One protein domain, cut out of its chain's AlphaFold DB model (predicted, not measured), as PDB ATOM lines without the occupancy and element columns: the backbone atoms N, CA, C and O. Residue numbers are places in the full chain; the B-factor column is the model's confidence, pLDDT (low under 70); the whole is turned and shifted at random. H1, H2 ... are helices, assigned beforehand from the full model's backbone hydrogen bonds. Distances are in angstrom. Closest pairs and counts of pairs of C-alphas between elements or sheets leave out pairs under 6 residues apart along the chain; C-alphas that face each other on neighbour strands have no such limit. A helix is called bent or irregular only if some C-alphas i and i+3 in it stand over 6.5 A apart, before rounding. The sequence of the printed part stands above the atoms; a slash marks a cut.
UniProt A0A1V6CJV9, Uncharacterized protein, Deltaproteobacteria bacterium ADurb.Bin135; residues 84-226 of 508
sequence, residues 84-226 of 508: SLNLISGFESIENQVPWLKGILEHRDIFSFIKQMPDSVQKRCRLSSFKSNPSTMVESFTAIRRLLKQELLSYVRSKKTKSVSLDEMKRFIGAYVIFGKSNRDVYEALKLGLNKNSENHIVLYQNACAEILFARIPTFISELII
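What this domain is: This is residues 84 to 226 of the 508 residues of an uncharacterized protein of Deltaproteobacteria bacterium ADurb.Bin135 (UniProt A0A1V6CJV9). Helix H6 sits in the middle of a pack of crossed helices, with the hairpin of H7 and H8a towards one end and the straight helix H5 lying across the other; H8b, the second arm of the bent helix H8, leads from H8a past H6 towards H5. Four short helices make a winding string along the body: H1 packs on H8a, H2 and H3 on H6, and H4 on H5. The printed part has 143 residues with eight named helices, H1 to H8 in chain order, and no named strand; the class is all helix. It is compact, with a radius of gyration of the C-alphas of 15.8 A and spans of 43 by 36 by 25 A.

Where its parts are: Start at C-alpha 199, at (26.689, 45.907, 29.144), where the longest helix, H8, begins and runs to residue 224. By its hydrogen bonds it was assigned as one helix, but it is bent: C-alphas 214 and 217 are 6.8 A apart. Its arms are H8a, residues 199 to 214, 22.5 A long, and H8b, residues 217 to 224, 10.4 A, ending at (25.421, 32.444, 62.490). H7, residues 181 to 193, is 19.1 A long and irregular, with C-alphas 182 and 185 8.0 A apart. H6 holds residues 166 to 178, 18.5 A. Find C-alpha 134 at (3.596, 29.057, 57.403); from there H5 runs 36.3 A to residue 158. The short ones are H1, residues 91 to 97, H2, 101 to 105, H3, 110 to 114, and H4, 119 to 124.

How they stand to each other: Look first at H6, the hub, touching five other helices. It touches H8b about perpendicular, at 88 degrees, the closest C-alphas being those of Val 177 and Ile 217, 6.5 A apart. It only just touches H8a, with 3 pairs of C-alphas within 8 A, the closest Ile 178 and Ile 212 at 7.6 A. H6 and H7 touch only at the corner, at Ile 178 and Tyr 187, 5.7 A. H5 and H6 form a helical hairpin, opposite ways at a steep tilt of 39 degrees, with C-alphas 148 and 173 closest at 7.2 A. H7 and H8a form another, at 38 degrees, only just steep; Gly 193 and His 201 have the closest C-alphas, 4.4 A. Residues 171 to 175 of H6 touch H2, where C-alphas 104 and 175 are closest at 6.1 A, and residues 172 to 176 touch H3, where C-alphas 110 and 175 are closest at 6.2 A. H1 touches H8a, with C-alphas 91 and 206 closest at 6.5 A. H4 only just touches H5, with 3 pairs of C-alphas within 8 A, the closest 124 and 143 at 6.7 A. H5 and H7 are apart. In H1 to H6, H8a and H8b every O i to N i+4 pair is within hydrogen-bond range; in H7, 7 of 9 are.

The domain as a whole: The C-alphas farthest apart are those of Ser 84 and Ser 129, 45.9 A. The printed part has no cut and no long link. Its mean pLDDT is 90.4, and no printed residue is under 70.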
ATOM      1  N   SER A  84      24.411  53.927  38.009       74.75
ATOM      2  CA  SER A  84      25.742  54.371  38.446       74.75
ATOM      3  C   SER A  84      26.677  53.240  38.900       74.75
ATOM      4  O   SER A  84      27.628  53.499  39.647       74.75
ATOM      5  N   LEU A  85      26.389  51.977  38.572       81.56
ATOM      6  CA  LEU A  85      27.271  50.868  38.945       81.56
ATOM      7  C   LEU A  85      28.495  50.824  38.024       81.56
ATOM      8  O   LEU A  85      28.381  50.909  36.808       81.56
ATOM      9  N   ASN A  86      29.674  50.650  38.620       84.50
ATOM     10  CA  ASN A  86      30.928  50.495  37.885       84.50
ATOM     11  C   ASN A  86      31.306  49.014  37.779       84.50
ATOM     12  O   ASN A  86      30.909  48.203  38.621       84.50
ATOM     13  N   LEU A  87      32.126  48.677  36.783       86.06
ATOM     14  CA  LEU A  87      32.748  47.356  36.678       86.06
ATOM     15  C   LEU A  87      33.567  47.026  37.934       86.06
ATOM     16  O   LEU A  87      34.214  47.895  38.528       86.06
ATOM     17  N   ILE A  88      33.560  45.753  38.324       88.19
ATOM     18  CA  ILE A  88      34.314  45.281  39.486       88.19
ATOM     19  C   ILE A  88      35.720  44.862  39.050       88.19
ATOM     20  O   ILE A  88      35.899  43.957  38.235       88.19
ATOM     21  N   SER A  89      36.742  45.480  39.644       84.62
ATOM     22  CA  SER A  89      38.134  45.065  39.454       84.62
ATOM     23  C   SER A  89      38.367  43.645  39.981       84.62
ATOM     24  O   SER A  89      37.989  43.346  41.116       84.62
ATOM     25  N   GLY A  90      39.034  42.792  39.199       85.75
ATOM     26  CA  GLY A  90      39.326  41.408  39.598       85.75
ATOM     27  C   GLY A  90      38.102  40.488  39.574       85.75
ATOM     28  O   GLY A  90      38.055  39.503  40.310       85.75
ATOM     29  N   PHE A  91      37.097  40.808  38.751       90.62
ATOM     30  CA  PHE A  91      35.870  40.019  38.651       90.62
ATOM     31  C   PHE A  91      36.112  38.548  38.283       90.62
ATOM     32  O   PHE A  91      35.432  37.687  38.828       90.62
ATOM     33  N   GLU A  92      37.093  38.232  37.436       91.31
ATOM     34  CA  GLU A  92      37.422  36.840  37.089       91.31
ATOM     35  C   GLU A  92      37.750  36.005  38.341       91.31
ATOM     36  O   GLU A  92      37.194  34.926  38.550       91.31
ATOM     37  N   SER A  93      38.569  36.550  39.244       91.94
ATOM     38  CA  SER A  93      38.893  35.926  40.529       91.94
ATOM     39  C   SER A  93      37.659  35.765  41.423       91.94
ATOM     40  O   SER A  93      37.551  34.774  42.147       91.94
ATOM     41  N   ILE A  94      36.713  36.711  41.372       93.19
ATOM     42  CA  ILE A  94      35.438  36.628  42.098       93.19
ATOM     43  C   ILE A  94      34.573  35.513  41.506       93.19
ATOM     44  O   ILE A  94      34.155  34.627  42.246       93.19
ATOM     45  N   GLU A  95      34.333  35.511  40.193       91.94
ATOM     46  CA  GLU A  95      33.500  34.514  39.504       91.94
ATOM     47  C   GLU A  95      34.037  33.093  39.732       91.94
ATOM     48  O   GLU A  95      33.273  32.195  40.092       91.94
ATOM     49  N   ASN A  96      35.360  32.915  39.668       91.88
ATOM     50  CA  ASN A  96      36.041  31.650  39.956       91.88
ATOM     51  C   ASN A  96      35.884  31.175  41.409       91.88
ATOM     52  O   ASN A  96      36.005  29.982  41.692       91.88
ATOM     53  N   GLN A  97      35.606  32.082  42.348       93.31
ATOM     54  CA  GLN A  97      35.419  31.757  43.761       93.31
ATOM     55  C   GLN A  97      33.975  31.376  44.109       93.31
ATOM     56  O   GLN A  97      33.736  30.678  45.106       93.31
ATOM     57  N   VAL A  98      33.017  31.799  43.283       92.19
ATOM     58  CA  VAL A  98      31.586  31.504  43.424       92.19
ATOM     59  C   VAL A  98      30.982  30.849  42.164       92.19
ATOM     60  O   VAL A  98      29.879  31.210  41.748       92.19
ATOM     61  N   PRO A  99      31.627  29.817  41.574       90.12
ATOM     62  CA  PRO A  99      31.186  29.218  40.306       90.12
ATOM     63  C   PRO A  99      29.820  28.525  40.426       90.12
ATOM     64  O   PRO A  99      29.119  28.300  39.444       90.12
ATOM     65  N   TRP A 100      29.419  28.207  41.655       92.31
ATOM     66  CA  TRP A 100      28.164  27.557  42.004       92.31
ATOM     67  C   TRP A 100      26.941  28.486  41.979       92.31
ATOM     68  O   TRP A 100      25.823  27.987  42.097       92.31
ATOM     69  N   LEU A 101      27.105  29.809  41.829       92.25
ATOM     70  CA  LEU A 101      25.976  30.751  41.841       92.25
ATOM     71  C   LEU A 101      24.930  30.427  40.779       92.25
ATOM     72  O   LEU A 101      23.740  30.416  41.085       92.25
ATOM     73  N   LYS A 102      25.372  30.115  39.558       90.25
ATOM     74  CA  LYS A 102      24.472  29.826  38.434       90.25
ATOM     75  C   LYS A 102      23.553  28.645  38.750       90.25
ATOM     76  O   LYS A 102      22.339  28.792  38.677       90.25
ATOM     77  N   GLY A 103      24.125  27.541  39.236       91.62
ATOM     78  CA  GLY A 103      23.355  26.356  39.625       91.62
ATOM     79  C   GLY A 103      22.397  26.602  40.794       91.62
ATOM     80  O   GLY A 103      21.329  26.010  40.852       91.62
ATOM     81  N   ILE A 104      22.714  27.517  41.717       94.75
ATOM     82  CA  ILE A 104      21.763  27.894  42.777       94.75
ATOM     83  C   ILE A 104      20.548  28.622  42.193       94.75
ATOM     84  O   ILE A 104      19.423  28.359  42.615       94.75
ATOM     85  N   LEU A 105      20.759  29.524  41.233       93.25
ATOM     86  CA  LEU A 105      19.713  30.376  40.657       93.25
ATOM     87  C   LEU A 105      18.724  29.617  39.758       93.25
ATOM     88  O   LEU A 105      17.619  30.114  39.530       93.25
ATOM     89  N   GLU A 106      19.087  28.415  39.303       92.44
ATOM     90  CA  GLU A 106      18.182  27.476  38.623       92.44
ATOM     91  C   GLU A 106      17.046  27.000  39.542       92.44
ATOM     92  O   GLU A 106      15.972  26.610  39.079       92.44
ATOM     93  N   HIS A 107      17.237  27.071  40.862       93.56
ATOM     94  CA  HIS A 107      16.206  26.712  41.823       93.56
ATOM     95  C   HIS A 107      15.257  27.876  42.115       93.56
ATOM     96  O   HIS A 107      15.634  29.046  42.206       93.56
ATOM     97  N   ARG A 108      13.986  27.530  42.338       90.38
ATOM     98  CA  ARG A 108      12.946  28.499  42.707       90.38
ATOM     99  C   ARG A 108      13.210  29.150  44.065       90.38
ATOM    100  O   ARG A 108      12.978  30.344  44.229       90.38
ATOM    101  N   ASP A 109      13.631  28.348  45.034       91.69
ATOM    102  CA  ASP A 109      13.819  28.738  46.426       91.69
ATOM    103  C   ASP A 109      14.810  27.803  47.141       91.69
ATOM    104  O   ASP A 109      15.239  26.774  46.608       91.69
ATOM    105  N   ILE A 110      15.139  28.146  48.391       93.38
ATOM    106  CA  ILE A 110      16.049  27.360  49.232       93.38
ATOM    107  C   ILE A 110      15.553  25.928  49.471       93.38
ATOM    108  O   ILE A 110      16.361  25.011  49.595       93.38
ATOM    109  N   PHE A 111      14.238  25.702  49.520       92.75
ATOM    110  CA  PHE A 111      13.685  24.368  49.753       92.75
ATOM    111  C   PHE A 111      13.890  23.474  48.534       92.75
ATOM    112  O   PHE A 111      14.259  22.310  48.676       92.75
ATOM    113  N   SER A 112      13.696  24.031  47.342       92.31
ATOM    114  CA  SER A 112      13.933  23.374  46.060       92.31
ATOM    115  C   SER A 112      15.410  23.028  45.880       92.31
ATOM    116  O   SER A 112      15.714  21.934  45.418       92.31
ATOM    117  N   PHE A 113      16.317  23.907  46.319       94.69
ATOM    118  CA  PHE A 113      17.755  23.625  46.361       94.69
ATOM    119  C   PHE A 113      18.084  22.456  47.307       94.69
ATOM    120  O   PHE A 113      18.743  21.499  46.908       94.69
ATOM    121  N   ILE A 114      17.580  22.469  48.549       93.31
ATOM    122  CA  ILE A 114      17.896  21.413  49.535       93.31
ATOM    123  C   ILE A 114      17.322  20.050  49.125       93.31
ATOM    124  O   ILE A 114      17.898  19.021  49.469       93.31
ATOM    125  N   LYS A 115      16.218  20.010  48.372       91.38
ATOM    126  CA  LYS A 115      15.645  18.755  47.854       91.38
ATOM    127  C   LYS A 115      16.578  17.984  46.913       91.38
ATOM    128  O   LYS A 115      16.357  16.797  46.719       91.38
ATOM    129  N   GLN A 116      17.605  18.628  46.359       91.25
ATOM    130  CA  GLN A 116      18.642  17.958  45.566       91.25
ATOM    131  C   GLN A 116      19.776  17.374  46.426       91.25
ATOM    132  O   GLN A 116      20.635  16.659  45.921       91.25
ATOM    133  N   MET A 117      19.812  17.687  47.725       91.12
ATOM    134  CA  MET A 117      20.831  17.183  48.649       91.12
ATOM    135  C   MET A 117      20.459  15.784  49.175       91.12
ATOM    136  O   MET A 117      19.287  15.405  49.118       91.12
ATOM    137  N   PRO A 118      21.407  15.020  49.755       91.25
ATOM    138  CA  PRO A 118      21.123  13.688  50.289       91.25
ATOM    139  C   PRO A 118      19.976  13.662  51.313       91.25
ATOM    140  O   PRO A 118      19.824  14.587  52.116       91.25
ATOM    141  N   ASP A 119      19.222  12.561  51.368       90.56
ATOM    142  CA  ASP A 119      18.068  12.384  52.272       90.56
ATOM    143  C   ASP A 119      18.382  12.677  53.745       90.56
ATOM    144  O   ASP A 119      17.538  13.173  54.495       90.56
ATOM    145  N   SER A 120      19.608  12.383  54.177       91.62
ATOM    146  CA  SER A 120      20.084  12.679  55.530       91.62
ATOM    147  C   SER A 120      20.061  14.184  55.833       91.62
ATOM    148  O   SER A 120      19.674  14.590  56.933       91.62
ATOM    149  N   VAL A 121      20.411  15.022  54.855       92.81
ATOM    150  CA  VAL A 121      20.364  16.487  54.927       92.81
ATOM    151  C   VAL A 121      18.915  16.962  54.912       92.81
ATOM    152  O   VAL A 121      18.509  17.724  55.792       92.81
ATOM    153  N   GLN A 122      18.103  16.440  53.991       93.62
ATOM    154  CA  GLN A 122      16.685  16.792  53.881       93.62
ATOM    155  C   GLN A 122      15.917  16.511  55.181       93.62
ATOM    156  O   GLN A 122      15.162  17.367  55.654       93.62
ATOM    157  N   LYS A 123      16.160  15.356  55.819       92.50
ATOM    158  CA  LYS A 123      15.582  14.998  57.127       92.50
ATOM    159  C   LYS A 123      15.989  15.992  58.213       92.50
ATOM    160  O   LYS A 123      15.137  16.471  58.961       92.50
ATOM    161  N   ARG A 124      17.273  16.372  58.280       93.25
ATOM    162  CA  ARG A 124      17.771  17.371  59.250       93.25
ATOM    163  C   ARG A 124      17.169  18.762  59.027       93.25
ATOM    164  O   ARG A 124      17.007  19.489  60.005       93.25
ATOM    165  N   CYS A 125      16.795  19.096  57.790       93.56
ATOM    166  CA  CYS A 125      16.104  20.332  57.401       93.56
ATOM    167  C   CYS A 125      14.568  20.260  57.494       93.56
ATOM    168  O   CYS A 125      13.902  21.248  57.186       93.56
ATOM    169  N   ARG A 126      14.000  19.126  57.933       91.38
ATOM    170  CA  ARG A 126      12.547  18.875  57.994       91.38
ATOM    171  C   ARG A 126      11.850  18.983  56.631       91.38
ATOM    172  O   ARG A 126      10.737  19.489  56.548       91.38
ATOM    173  N   LEU A 127      12.504  18.518  55.564       88.31
ATOM    174  CA  LEU A 127      11.972  18.615  54.200       88.31
ATOM    175  C   LEU A 127      11.404  17.313  53.620       88.31
ATOM    176  O   LEU A 127      10.690  17.367  52.623       88.31
ATOM    177  N   SER A 128      11.631  16.166  54.264       76.81
ATOM    178  CA  SER A 128      11.223  14.847  53.746       76.81
ATOM    179  C   SER A 128       9.706  14.653  53.591       76.81
ATOM    180  O   SER A 128       9.277  13.846  52.779       76.81
ATOM    181  N   SER A 129       8.888  15.389  54.348       71.94
ATOM    182  CA  SER A 129       7.416  15.364  54.281       71.94
ATOM    183  C   SER A 129       6.818  16.777  54.225       71.94
ATOM    184  O   SER A 129       5.721  17.036  54.722       71.94
ATOM    185  N   PHE A 130       7.570  17.719  53.648       78.19
ATOM    186  CA  PHE A 130       7.239  19.140  53.675       78.19
ATOM    187  C   PHE A 130       5.916  19.457  52.969       78.19
ATOM    188  O   PHE A 130       5.744  19.176  51.782       78.19
ATOM    189  N   LYS A 131       5.010  20.128  53.687       78.25
ATOM    190  CA  LYS A 131       3.798  20.745  53.136       78.25
ATOM    191  C   LYS A 131       3.945  22.251  53.262       78.25
ATOM    192  O   LYS A 131       4.170  22.719  54.365       78.25
ATOM    193  N   SER A 132       3.801  23.004  52.173       75.88
ATOM    194  CA  SER A 132       4.002  24.459  52.183       75.88
ATOM    195  C   SER A 132       2.901  25.170  52.984       75.88
ATOM    196  O   SER A 132       1.851  25.523  52.456       75.88
ATOM    197  N   ASN A 133       3.126  25.335  54.289       84.88
ATOM    198  CA  ASN A 133       2.320  26.168  55.175       84.88
ATOM    199  C   ASN A 133       3.237  27.019  56.078       84.88
ATOM    200  O   ASN A 133       4.401  26.662  56.273       84.88
ATOM    201  N   PRO A 134       2.743  28.127  56.662       83.50
ATOM    202  CA  PRO A 134       3.596  29.057  57.403       83.50
ATOM    203  C   PRO A 134       4.371  28.420  58.566       83.50
ATOM    204  O   PRO A 134       5.552  28.707  58.743       83.50
ATOM    205  N   SER A 135       3.735  27.525  59.328       84.69
ATOM    206  CA  SER A 135       4.357  26.884  60.496       84.69
ATOM    207  C   SER A 135       5.550  26.012  60.093       84.69
ATOM    208  O   SER A 135       6.676  26.205  60.551       84.69
ATOM    209  N   THR A 136       5.329  25.108  59.140       87.06
ATOM    210  CA  THR A 136       6.373  24.204  58.632       87.06
ATOM    211  C   THR A 136       7.515  24.954  57.948       87.06
ATOM    212  O   THR A 136       8.670  24.566  58.103       87.06
ATOM    213  N   MET A 137       7.238  26.065  57.255       87.62
ATOM    214  CA  MET A 137       8.283  26.920  56.680       87.62
ATOM    215  C   MET A 137       9.207  27.484  57.763       87.62
ATOM    216  O   MET A 137      10.428  27.387  57.629       87.62
ATOM    217  N   VAL A 138       8.649  28.037  58.845       88.44
ATOM    218  CA  VAL A 138       9.428  28.592  59.969       88.44
ATOM    219  C   VAL A 138      10.278  27.511  60.636       88.44
ATOM    220  O   VAL A 138      11.464  27.723  60.920       88.44
ATOM    221  N   GLU A 139       9.701  26.329  60.845       90.00
ATOM    222  CA  GLU A 139      10.424  25.187  61.396       90.00
ATOM    223  C   GLU A 139      11.595  24.756  60.508       90.00
ATOM    224  O   GLU A 139      12.708  24.560  61.008       90.00
ATOM    225  N   SER A 140      11.373  24.642  59.198       92.56
ATOM    226  CA  SER A 140      12.416  24.284  58.237       92.56
ATOM    227  C   SER A 140      13.517  25.342  58.176       92.56
ATOM    228  O   SER A 140      14.689  24.981  58.249       92.56
ATOM    229  N   PHE A 141      13.192  26.639  58.140       91.56
ATOM    230  CA  PHE A 141      14.200  27.711  58.188       91.56
ATOM    231  C   PHE A 141      15.075  27.626  59.443       91.56
ATOM    232  O   PHE A 141      16.305  27.706  59.362       91.56
ATOM    233  N   THR A 142      14.458  27.386  60.599       92.88
ATOM    234  CA  THR A 142      15.176  27.211  61.868       92.88
ATOM    235  C   THR A 142      16.085  25.982  61.823       92.88
ATOM    236  O   THR A 142      17.241  26.033  62.258       92.88
ATOM    237  N   ALA A 143      15.594  24.875  61.264       94.56
ATOM    238  CA  ALA A 143      16.351  23.641  61.110       94.56
ATOM    239  C   ALA A 143      17.553  23.807  60.164       94.56
ATOM    240  O   ALA A 143      18.652  23.364  60.506       94.56
ATOM    241  N   ILE A 144      17.374  24.504  59.038       94.88
ATOM    242  CA  ILE A 144      18.433  24.851  58.080       94.88
ATOM    243  C   ILE A 144      19.514  25.699  58.757       94.88
ATOM    244  O   ILE A 144      20.691  25.337  58.729       94.88
ATOM    245  N   ARG A 145      19.125  26.786  59.437       94.50
ATOM    246  CA  ARG A 145      20.073  27.659  60.146       94.50
ATOM    247  C   ARG A 145      20.851  26.877  61.208       94.50
ATOM    248  O   ARG A 145      22.071  27.006  61.317       94.50
ATOM    249  N   ARG A 146      20.175  26.008  61.965       95.00
ATOM    250  CA  ARG A 146      20.810  25.137  62.967       95.00
ATOM    251  C   ARG A 146      21.808  24.165  62.339       95.00
ATOM    252  O   ARG A 146      22.885  23.977  62.903       95.00
ATOM    253  N   LEU A 147      21.462  23.558  61.206       95.62
ATOM    254  CA  LEU A 147      22.341  22.655  60.471       95.62
ATOM    255  C   LEU A 147      23.611  23.380  60.013       95.62
ATOM    256  O   LEU A 147      24.701  22.968  60.399       95.62
ATOM    257  N   LEU A 148      23.475  24.499  59.297       95.62
ATOM    258  CA  LEU A 148      24.610  25.305  58.833       95.62
ATOM    259  C   LEU A 148      25.525  25.723  59.992       95.62
ATOM    260  O   LEU A 148      26.745  25.593  59.905       95.62
ATOM    261  N   LYS A 149      24.946  26.139  61.129       95.00
ATOM    262  CA  LYS A 149      25.713  26.469  62.341       95.00
ATOM    263  C   LYS A 149      26.519  25.273  62.850       95.00
ATOM    264  O   LYS A 149      27.670  25.430  63.251       95.00
ATOM    265  N   GLN A 150      25.925  24.081  62.867       93.94
ATOM    266  CA  GLN A 150      26.596  22.862  63.321       93.94
ATOM    267  C   GLN A 150      27.737  22.448  62.386       93.94
ATOM    268  O   GLN A 150      28.802  22.077  62.883       93.94
ATOM    269  N   GLU A 151      27.542  22.541  61.071       94.88
ATOM    270  CA  GLU A 151      28.575  22.237  60.074       94.88
ATOM    271  C   GLU A 151      29.760  23.211  60.190       94.88
ATOM    272  O   GLU A 151      30.903  22.772  60.328       94.88
ATOM    273  N   LEU A 152      29.496  24.521  60.288       94.06
ATOM    274  CA  LEU A 152      30.533  25.543  60.489       94.06
ATOM    275  C   LEU A 152      31.308  25.337  61.795       94.06
ATOM    276  O   LEU A 152      32.538  25.368  61.804       94.06
ATOM    277  N   LEU A 153      30.612  25.087  62.909       91.12
ATOM    278  CA  LEU A 153      31.262  24.832  64.198       91.12
ATOM    279  C   LEU A 153      32.060  23.523  64.207       91.12
ATOM    280  O   LEU A 153      33.062  23.440  64.917       91.12
ATOM    281  N   SER A 154      31.637  22.511  63.445       92.06
ATOM    282  CA  SER A 154      32.430  21.296  63.244       92.06
ATOM    283  C   SER A 154      33.708  21.614  62.480       92.06
ATOM    284  O   SER A 154      34.797  21.313  62.961       92.06
ATOM    285  N   TYR A 155      33.590  22.319  61.355       92.81
ATOM    286  CA  TYR A 155      34.731  22.688  60.527       92.81
ATOM    287  C   TYR A 155      35.747  23.569  61.273       92.81
ATOM    288  O   TYR A 155      36.956  23.398  61.114       92.81
ATOM    289  N   VAL A 156      35.287  24.467  62.150       89.56
ATOM    290  CA  VAL A 156      36.161  25.242  63.049       89.56
ATOM    291  C   VAL A 156      37.015  24.327  63.929       89.56
ATOM    292  O   VAL A 156      38.209  24.583  64.069       89.56
ATOM    293  N   ARG A 157      36.419  23.273  64.500       86.62
ATOM    294  CA  ARG A 157      37.065  22.392  65.486       86.62
ATOM    295  C   ARG A 157      37.960  21.328  64.860       86.62
ATOM    296  O   ARG A 157      39.008  21.033  65.413       86.62
ATOM    297  N   SER A 158      37.532  20.725  63.754       87.94
ATOM    298  CA  SER A 158      38.173  19.526  63.190       87.94
ATOM    299  C   SER A 158      38.632  19.684  61.743       87.94
ATOM    300  O   SER A 158      39.122  18.721  61.161       87.94
ATOM    301  N   LYS A 159      38.434  20.863  61.132       88.50
ATOM    302  CA  LYS A 159      38.640  21.107  59.690       88.50
ATOM    303  C   LYS A 159      37.830  20.164  58.785       88.50
ATOM    304  O   LYS A 159      38.099  20.079  57.592       88.50
ATOM    305  N   LYS A 160      36.815  19.491  59.340       90.06
ATOM    306  CA  LYS A 160      35.900  18.587  58.640       90.06
ATOM    307  C   LYS A 160      34.450  18.961  58.941       90.06
ATOM    308  O   LYS A 160      34.082  19.276  60.079       90.06
ATOM    309  N   THR A 161      33.629  18.918  57.905       91.88
ATOM    310  CA  THR A 161      32.168  18.954  57.994       91.88
ATOM    311  C   THR A 161      31.634  17.580  58.426       91.88
ATOM    312  O   THR A 161      32.381  16.600  58.459       91.88
ATOM    313  N   LYS A 162      30.368  17.506  58.848       90.81
ATOM    314  CA  LYS A 162      29.727  16.286  59.366       90.81
ATOM    315  C   LYS A 162      28.784  15.632  58.370       90.81
ATOM    316  O   LYS A 162      28.831  14.417  58.233       90.81
ATOM    317  N   SER A 163      27.889  16.399  57.752       90.25
ATOM    318  CA  SER A 163      26.816  15.826  56.916       90.25
ATOM    319  C   SER A 163      26.828  16.241  55.461       90.25
ATOM    320  O   SER A 163      26.106  15.643  54.674       90.25
ATOM    321  N   VAL A 164      27.620  17.241  55.112       92.12
ATOM    322  CA  VAL A 164      27.819  17.695  53.736       92.12
ATOM    323  C   VAL A 164      29.312  17.828  53.496       92.12
ATOM    324  O   VAL A 164      30.060  18.013  54.454       92.12
ATOM    325  N   SER A 165      29.778  17.740  52.259       93.00
ATOM    326  CA  SER A 165      31.155  18.085  51.899       93.00
ATOM    327  C   SER A 165      31.438  19.578  52.123       93.00
ATOM    328  O   SER A 165      30.533  20.393  52.325       93.00
ATOM    329  N   LEU A 166      32.719  19.959  52.102       92.44
ATOM    330  CA  LEU A 166      33.116  21.363  52.240       92.44
ATOM    331  C   LEU A 166      32.541  22.232  51.112       92.44
ATOM    332  O   LEU A 166      32.110  23.353  51.373       92.44
ATOM    333  N   ASP A 167      32.530  21.716  49.882       92.25
ATOM    334  CA  ASP A 167      31.977  22.421  48.726       92.25
ATOM    335  C   ASP A 167      30.457  22.584  48.850       92.25
ATOM    336  O   ASP A 167      29.944  23.698  48.779       92.25
ATOM    337  N   GLU A 168      29.737  21.509  49.179       92.94
ATOM    338  CA  GLU A 168      28.291  21.568  49.427       92.94
ATOM    339  C   GLU A 168      27.935  22.532  50.561       92.94
ATOM    340  O   GLU A 168      26.957  23.265  50.447       92.94
ATOM    341  N   MET A 169      28.732  22.596  51.637       94.12
ATOM    342  CA  MET A 169      28.520  23.578  52.704       94.12
ATOM    343  C   MET A 169      28.627  25.015  52.175       94.12
ATOM    344  O   MET A 169      27.803  25.852  52.543       94.12
ATOM    345  N   LYS A 170      29.607  25.315  51.308       94.62
ATOM    346  CA  LYS A 170      29.748  26.647  50.694       94.62
ATOM    347  C   LYS A 170      28.541  26.983  49.821       94.62
ATOM    348  O   LYS A 170      27.974  28.062  49.984       94.62
ATOM    349  N   ARG A 171      28.103  26.045  48.973       94.94
ATOM    350  CA  ARG A 171      26.896  26.202  48.143       94.94
ATOM    351  C   ARG A 171      25.652  26.412  48.996       94.94
ATOM    352  O   ARG A 171      24.842  27.275  48.696       94.94
ATOM    353  N   PHE A 172      25.521  25.671  50.093       95.25
ATOM    354  CA  PHE A 172      24.375  25.776  50.990       95.25
ATOM    355  C   PHE A 172      24.339  27.131  51.716       95.25
ATOM    356  O   PHE A 172      23.284  27.756  51.814       95.25
ATOM    357  N   ILE A 173      25.491  27.641  52.160       96.12
ATOM    358  CA  ILE A 173      25.603  29.008  52.691       96.12
ATOM    359  C   ILE A 173      25.190  30.025  51.624       96.12
ATOM    360  O   ILE A 173      24.351  30.879  51.898       96.12
ATOM    361  N   GLY A 174      25.727  29.894  50.408       96.00
ATOM    362  CA  GLY A 174      25.369  30.736  49.271       96.00
ATOM    363  C   GLY A 174      23.867  30.740  48.993       96.00
ATOM    364  O   GLY A 174      23.258  31.803  48.939       96.00
ATOM    365  N   ALA A 175      23.249  29.561  48.913       96.56
ATOM    366  CA  ALA A 175      21.824  29.405  48.642       96.56
ATOM    367  C   ALA A 175      20.979  30.062  49.731       96.56
ATOM    368  O   ALA A 175      20.029  30.783  49.432       96.56
ATOM    369  N   TYR A 176      21.335  29.851  51.001       96.06
ATOM    370  CA  TYR A 176      20.618  30.459  52.116       96.06
ATOM    371  C   TYR A 176      20.675  31.988  52.060       96.06
ATOM    372  O   TYR A 176      19.670  32.652  52.307       96.06
ATOM    373  N   VAL A 177      21.844  32.546  51.731       96.00
ATOM    374  CA  VAL A 177      22.034  33.993  51.600       96.00
ATOM    375  C   VAL A 177      21.231  34.532  50.415       96.00
ATOM    376  O   VAL A 177      20.454  35.462  50.596       96.00
ATOM    377  N   ILE A 178      21.351  33.924  49.236       95.50
ATOM    378  CA  ILE A 178      20.704  34.375  47.994       95.50
ATOM    379  C   ILE A 178      19.179  34.331  48.091       95.50
ATOM    380  O   ILE A 178      18.505  35.292  47.742       95.50
ATOM    381  N   PHE A 179      18.618  33.237  48.609       95.06
ATOM    382  CA  PHE A 179      17.171  33.109  48.793       95.06
ATOM    383  C   PHE A 179      16.655  33.824  50.052       95.06
ATOM    384  O   PHE A 179      15.465  33.750  50.368       95.06
ATOM    385  N   GLY A 180      17.533  34.505  50.791       90.75
ATOM    386  CA  GLY A 180      17.168  35.299  51.951       90.75
ATOM    387  C   GLY A 180      16.327  36.511  51.555       90.75
ATOM    388  O   GLY A 180      16.667  37.250  50.635       90.75
ATOM    389  N   LYS A 181      15.242  36.763  52.296       85.94
ATOM    390  CA  LYS A 181      14.316  37.879  52.022       85.94
ATOM    391  C   LYS A 181      15.016  39.247  51.966       85.94
ATOM    392  O   LYS A 181      14.601  40.102  51.194       85.94
ATOM    393  N   SER A 182      16.053  39.450  52.777       86.38
ATOM    394  CA  SER A 182      16.824  40.699  52.856       86.38
ATOM    395  C   SER A 182      17.823  40.905  51.714       86.38
ATOM    396  O   SER A 182      18.456  41.949  51.671       86.38
ATOM    397  N   ASN A 183      18.004  39.913  50.838       92.06
ATOM    398  CA  ASN A 183      18.988  39.937  49.751       92.06
ATOM    399  C   ASN A 183      18.296  39.821  48.385       92.06
ATOM    400  O   ASN A 183      18.847  39.258  47.437       92.06
ATOM    401  N   ARG A 184      17.036  40.273  48.311       90.00
ATOM    402  CA  ARG A 184      16.217  40.124  47.109       90.00
ATOM    403  C   ARG A 184      16.734  40.981  45.957       90.00
ATOM    404  O   ARG A 184      16.695  40.515  44.828       90.00
ATOM    405  N   ASP A 185      17.272  42.156  46.257       90.88
ATOM    406  CA  ASP A 185      17.989  43.017  45.316       90.88
ATOM    407  C   ASP A 185      19.132  42.260  44.621       90.88
ATOM    408  O   ASP A 185      19.228  42.249  43.399       90.88
ATOM    409  N   VAL A 186      19.942  41.531  45.394       93.25
ATOM    410  CA  VAL A 186      21.066  40.754  44.866       93.25
ATOM    411  C   VAL A 186      20.586  39.530  44.080       93.25
ATOM    412  O   VAL A 186      21.166  39.189  43.052       93.25
ATOM    413  N   TYR A 187      19.511  38.872  44.526       93.12
ATOM    414  CA  TYR A 187      18.899  37.759  43.791       93.12
ATOM    415  C   TYR A 187      18.376  38.186  42.415       93.12
ATOM    416  O   TYR A 187      18.662  37.512  41.424       93.12
ATOM    417  N   GLU A 188      17.620  39.286  42.348       90.94
ATOM    418  CA  GLU A 188      17.093  39.803  41.081       90.94
ATOM    419  C   GLU A 188      18.232  40.274  40.169       90.94
ATOM    420  O   GLU A 188      18.256  39.908  38.994       90.94
ATOM    421  N   ALA A 189      19.242  40.958  40.720       91.56
ATOM    422  CA  ALA A 189      20.432  41.381  39.983       91.56
ATOM    423  C   ALA A 189      21.174  40.201  39.344       91.56
ATOM    424  O   ALA A 189      21.522  40.237  38.162       91.56
ATOM    425  N   LEU A 190      21.386  39.127  40.111       92.62
ATOM    426  CA  LEU A 190      21.992  37.902  39.600       92.62
ATOM    427  C   LEU A 190      21.139  37.281  38.488       92.62
ATOM    428  O   LEU A 190      21.690  36.873  37.469       92.62
ATOM    429  N   LYS A 191      19.810  37.218  38.655       90.62
ATOM    430  CA  LYS A 191      18.906  36.632  37.655       90.62
ATOM    431  C   LYS A 191      18.865  37.408  36.345       90.62
ATOM    432  O   LYS A 191      18.944  36.785  35.289       90.62
ATOM    433  N   LEU A 192      18.755  38.731  36.403       88.31
ATOM    434  CA  LEU A 192      18.788  39.590  35.218       88.31
ATOM    435  C   LEU A 192      20.156  39.509  34.529       88.31
ATOM    436  O   LEU A 192      20.250  39.314  33.315       88.31
ATOM    437  N   GLY A 193      21.222  39.553  35.330       85.25
ATOM    438  CA  GLY A 193      22.604  39.515  34.871       85.25
ATOM    439  C   GLY A 193      23.045  38.197  34.222       85.25
ATOM    440  O   GLY A 193      23.965  38.207  33.406       85.25
ATOM    441  N   LEU A 194      22.391  37.065  34.520       84.06
ATOM    442  CA  LEU A 194      22.741  35.745  33.967       84.06
ATOM    443  C   LEU A 194      22.684  35.687  32.439       84.06
ATOM    444  O   LEU A 194      23.502  34.998  31.830       84.06
ATOM    445  N   ASN A 195      21.749  36.415  31.827       77.31
ATOM    446  CA  ASN A 195      21.600  36.418  30.376       77.31
ATOM    447  C   ASN A 195      22.709  37.228  29.680       77.31
ATOM    448  O   ASN A 195      22.929  37.030  28.496       77.31
ATOM    449  N   LYS A 196      23.420  38.123  30.393       72.25
ATOM    450  CA  LYS A 196      24.516  38.981  29.880       72.25
ATOM    451  C   LYS A 196      24.225  39.652  28.517       72.25
ATOM    452  O   LYS A 196      25.140  39.928  27.752       72.25
ATOM    453  N   ASN A 197      22.952  39.940  28.227       74.69
ATOM    454  CA  ASN A 197      22.505  40.466  26.927       74.69
ATOM    455  C   ASN A 197      22.845  41.951  26.692       74.69
ATOM    456  O   ASN A 197      22.639  42.457  25.593       74.69
ATOM    457  N   SER A 198      23.307  42.662  27.721       81.25
ATOM    458  CA  SER A 198      23.670  44.077  27.660       81.25
ATOM    459  C   SER A 198      24.870  44.350  28.565       81.25
ATOM    460  O   SER A 198      25.128  43.605  29.516       81.25
ATOM    461  N   GLU A 199      25.594  45.436  28.290       82.12
ATOM    462  CA  GLU A 199      26.689  45.907  29.144       82.12
ATOM    463  C   GLU A 199      26.205  46.164  30.582       82.12
ATOM    464  O   GLU A 199      26.840  45.722  31.539       82.12
ATOM    465  N   ASN A 200      25.006  46.736  30.736       83.12
ATOM    466  CA  ASN A 200      24.365  46.939  32.037       83.12
ATOM    467  C   ASN A 200      24.136  45.620  32.789       83.12
ATOM    468  O   ASN A 200      24.483  45.515  33.965       83.12
ATOM    469  N   HIS A 201      23.633  44.575  32.122       87.69
ATOM    470  CA  HIS A 201      23.445  43.263  32.751       87.69
ATOM    471  C   HIS A 201      24.774  42.633  33.191       87.69
ATOM    472  O   HIS A 201      24.828  41.962  34.225       87.69
ATOM    473  N   ILE A 202      25.855  42.848  32.432       88.12
ATOM    474  CA  ILE A 202      27.196  42.389  32.811       88.12
ATOM    475  C   ILE A 202      27.635  43.098  34.092       88.12
ATOM    476  O   ILE A 202      27.996  42.427  35.059       88.12
ATOM    477  N   VAL A 203      27.563  44.431  34.132       89.88
ATOM    478  CA  VAL A 203      27.914  45.235  35.313       89.88
ATOM    479  C   VAL A 203      27.093  44.807  36.531       89.88
ATOM    480  O   VAL A 203      27.648  44.621  37.620       89.88
ATOM    481  N   LEU A 204      25.793  44.582  36.346       90.25
ATOM    482  CA  LEU A 204      24.871  44.155  37.392       90.25
ATOM    483  C   LEU A 204      25.262  42.784  37.966       90.25
ATOM    484  O   LEU A 204      25.386  42.637  39.183       90.25
ATOM    485  N   TYR A 205      25.554  41.804  37.104       91.69
ATOM    486  CA  TYR A 205      26.013  40.477  37.523       91.69
ATOM    487  C   TYR A 205      27.328  40.541  38.310       91.69
ATOM    488  O   TYR A 205      27.465  39.886  39.347       91.69
ATOM    489  N   GLN A 206      28.292  41.346  37.844       92.94
ATOM    490  CA  GLN A 206      29.586  41.502  38.513       92.94
ATOM    491  C   GLN A 206      29.433  42.072  39.922       92.94
ATOM    492  O   GLN A 206      29.976  41.516  40.883       92.94
ATOM    493  N   ASN A 207      28.660  43.152  40.051       93.38
ATOM    494  CA  ASN A 207      28.391  43.790  41.336       93.38
ATOM    495  C   ASN A 207      27.631  42.849  42.275       93.38
ATOM    496  O   ASN A 207      27.992  42.753  43.445       93.38
ATOM    497  N   ALA A 208      26.658  42.089  41.768       94.06
ATOM    498  CA  ALA A 208      25.909  41.127  42.567       94.06
ATOM    499  C   ALA A 208      26.788  39.976  43.091       94.06
ATOM    500  O   ALA A 208      26.686  39.598  44.259       94.06
ATOM    501  N   CYS A 209      27.703  39.449  42.269       95.06
ATOM    502  CA  CYS A 209      28.670  38.435  42.706       95.06
ATOM    503  C   CYS A 209      29.597  38.973  43.804       95.06
ATOM    504  O   CYS A 209      29.826  38.293  44.809       95.06
ATOM    505  N   ALA A 210      30.104  40.197  43.629       94.81
ATOM    506  CA  ALA A 210      30.956  40.856  44.612       94.81
ATOM    507  C   ALA A 210      30.208  41.123  45.928       94.81
ATOM    508  O   ALA A 210      30.742  40.832  46.996       94.81
ATOM    509  N   GLU A 211      28.959  41.589  45.866       95.31
ATOM    510  CA  GLU A 211      28.128  41.870  47.042       95.31
ATOM    511  C   GLU A 211      27.806  40.579  47.819       95.31
ATOM    512  O   GLU A 211      27.958  40.533  49.045       95.31
ATOM    513  N   ILE A 212      27.453  39.481  47.128       95.38
ATOM    514  CA  ILE A 212      27.292  38.163  47.769       95.38
ATOM    515  C   ILE A 212      28.574  37.753  48.488       95.38
ATOM    516  O   ILE A 212      28.524  37.399  49.671       95.38
ATOM    517  N   LEU A 213      29.704  37.777  47.777       95.88
ATOM    518  CA  LEU A 213      30.963  37.250  48.282       95.88
ATOM    519  C   LEU A 213      31.500  38.101  49.433       95.88
ATOM    520  O   LEU A 213      31.813  37.550  50.483       95.88
ATOM    521  N   PHE A 214      31.579  39.420  49.259       95.56
ATOM    522  CA  PHE A 214      32.293  40.324  50.159       95.56
ATOM    523  C   PHE A 214      31.434  40.959  51.253       95.56
ATOM    524  O   PHE A 214      32.003  41.379  52.263       95.56
ATOM    525  N   ALA A 215      30.105  40.988  51.112       94.56
ATOM    526  CA  ALA A 215      29.212  41.599  52.097       94.56
ATOM    527  C   ALA A 215      28.208  40.606  52.704       94.56
ATOM    528  O   ALA A 215      28.147  40.454  53.929       94.56
ATOM    529  N   ARG A 216      27.432  39.885  51.885       95.31
ATOM    530  CA  ARG A 216      26.270  39.119  52.382       95.31
ATOM    531  C   ARG A 216      26.653  37.791  53.037       95.31
ATOM    532  O   ARG A 216      26.185  37.497  54.138       95.31
ATOM    533  N   ILE A 217      27.547  37.011  52.426       95.81
ATOM    534  CA  ILE A 217      28.100  35.783  53.027       95.81
ATOM    535  C   ILE A 217      28.846  36.059  54.341       95.81
ATOM    536  O   ILE A 217      28.538  35.384  55.330       95.81
ATOM    537  N   PRO A 218      29.801  37.010  54.417       94.19
ATOM    538  CA  PRO A 218      30.523  37.261  55.663       94.19
ATOM    539  C   PRO A 218      29.596  37.737  56.780       94.19
ATOM    540  O   PRO A 218      29.735  37.265  57.912       94.19
ATOM    541  N   THR A 219      28.612  38.587  56.468       92.88
ATOM    542  CA  THR A 219      27.588  39.020  57.433       92.88
ATOM    543  C   THR A 219      26.803  37.826  57.967       92.88
ATOM    544  O   THR A 219      26.758  37.609  59.179       92.88
ATOM    545  N   PHE A 220      26.282  36.971  57.081       94.50
ATOM    546  CA  PHE A 220      25.548  35.774  57.487       94.50
ATOM    547  C   PHE A 220      26.390  34.823  58.346       94.50
ATOM    548  O   PHE A 220      25.908  34.328  59.365       94.50
ATOM    549  N   ILE A 221      27.649  34.567  57.971       94.00
ATOM    550  CA  ILE A 221      28.549  33.723  58.767       94.00
ATOM    551  C   ILE A 221      28.743  34.343  60.150       94.00
ATOM    552  O   ILE A 221      28.545  33.647  61.145       94.00
ATOM    553  N   SER A 222      29.065  35.636  60.226       88.44
ATOM    554  CA  SER A 222      29.249  36.357  61.491       88.44
ATOM    555  C   SER A 222      28.027  36.221  62.406       88.44
ATOM    556  O   SER A 222      28.164  35.815  63.560       88.44
ATOM    557  N   GLU A 223      26.822  36.427  61.868       89.75
ATOM    558  CA  GLU A 223      25.555  36.270  62.591       89.75
ATOM    559  C   GLU A 223      25.244  34.824  63.006       89.75
ATOM    560  O   GLU A 223      24.541  34.561  63.989       89.75
ATOM    561  N   LEU A 224      25.712  33.847  62.237       90.06
ATOM    562  CA  LEU A 224      25.421  32.444  62.490       90.06
ATOM    563  C   LEU A 224      26.304  31.870  63.604       90.06
ATOM    564  O   LEU A 224      25.846  31.065  64.429       90.06
ATOM    565  N   ILE A 225      27.565  32.300  63.639       86.75
ATOM    566  CA  ILE A 225      28.580  31.870  64.605       86.75
ATOM    567  C   ILE A 225      28.933  32.958  65.627       86.75
ATOM    568  O   ILE A 225      30.038  32.915  66.178       86.75
ATOM    569  N   ILE A 226      27.979  33.857  65.930       79.06
ATOM    570  CA  ILE A 226      28.119  34.918  66.942       79.06
ATOM    571  C   ILE A 226      28.795  34.371  68.197       79.06
ATOM    572  O   ILE A 226      28.430  33.328  68.758       79.06
TER     573      ILE A 226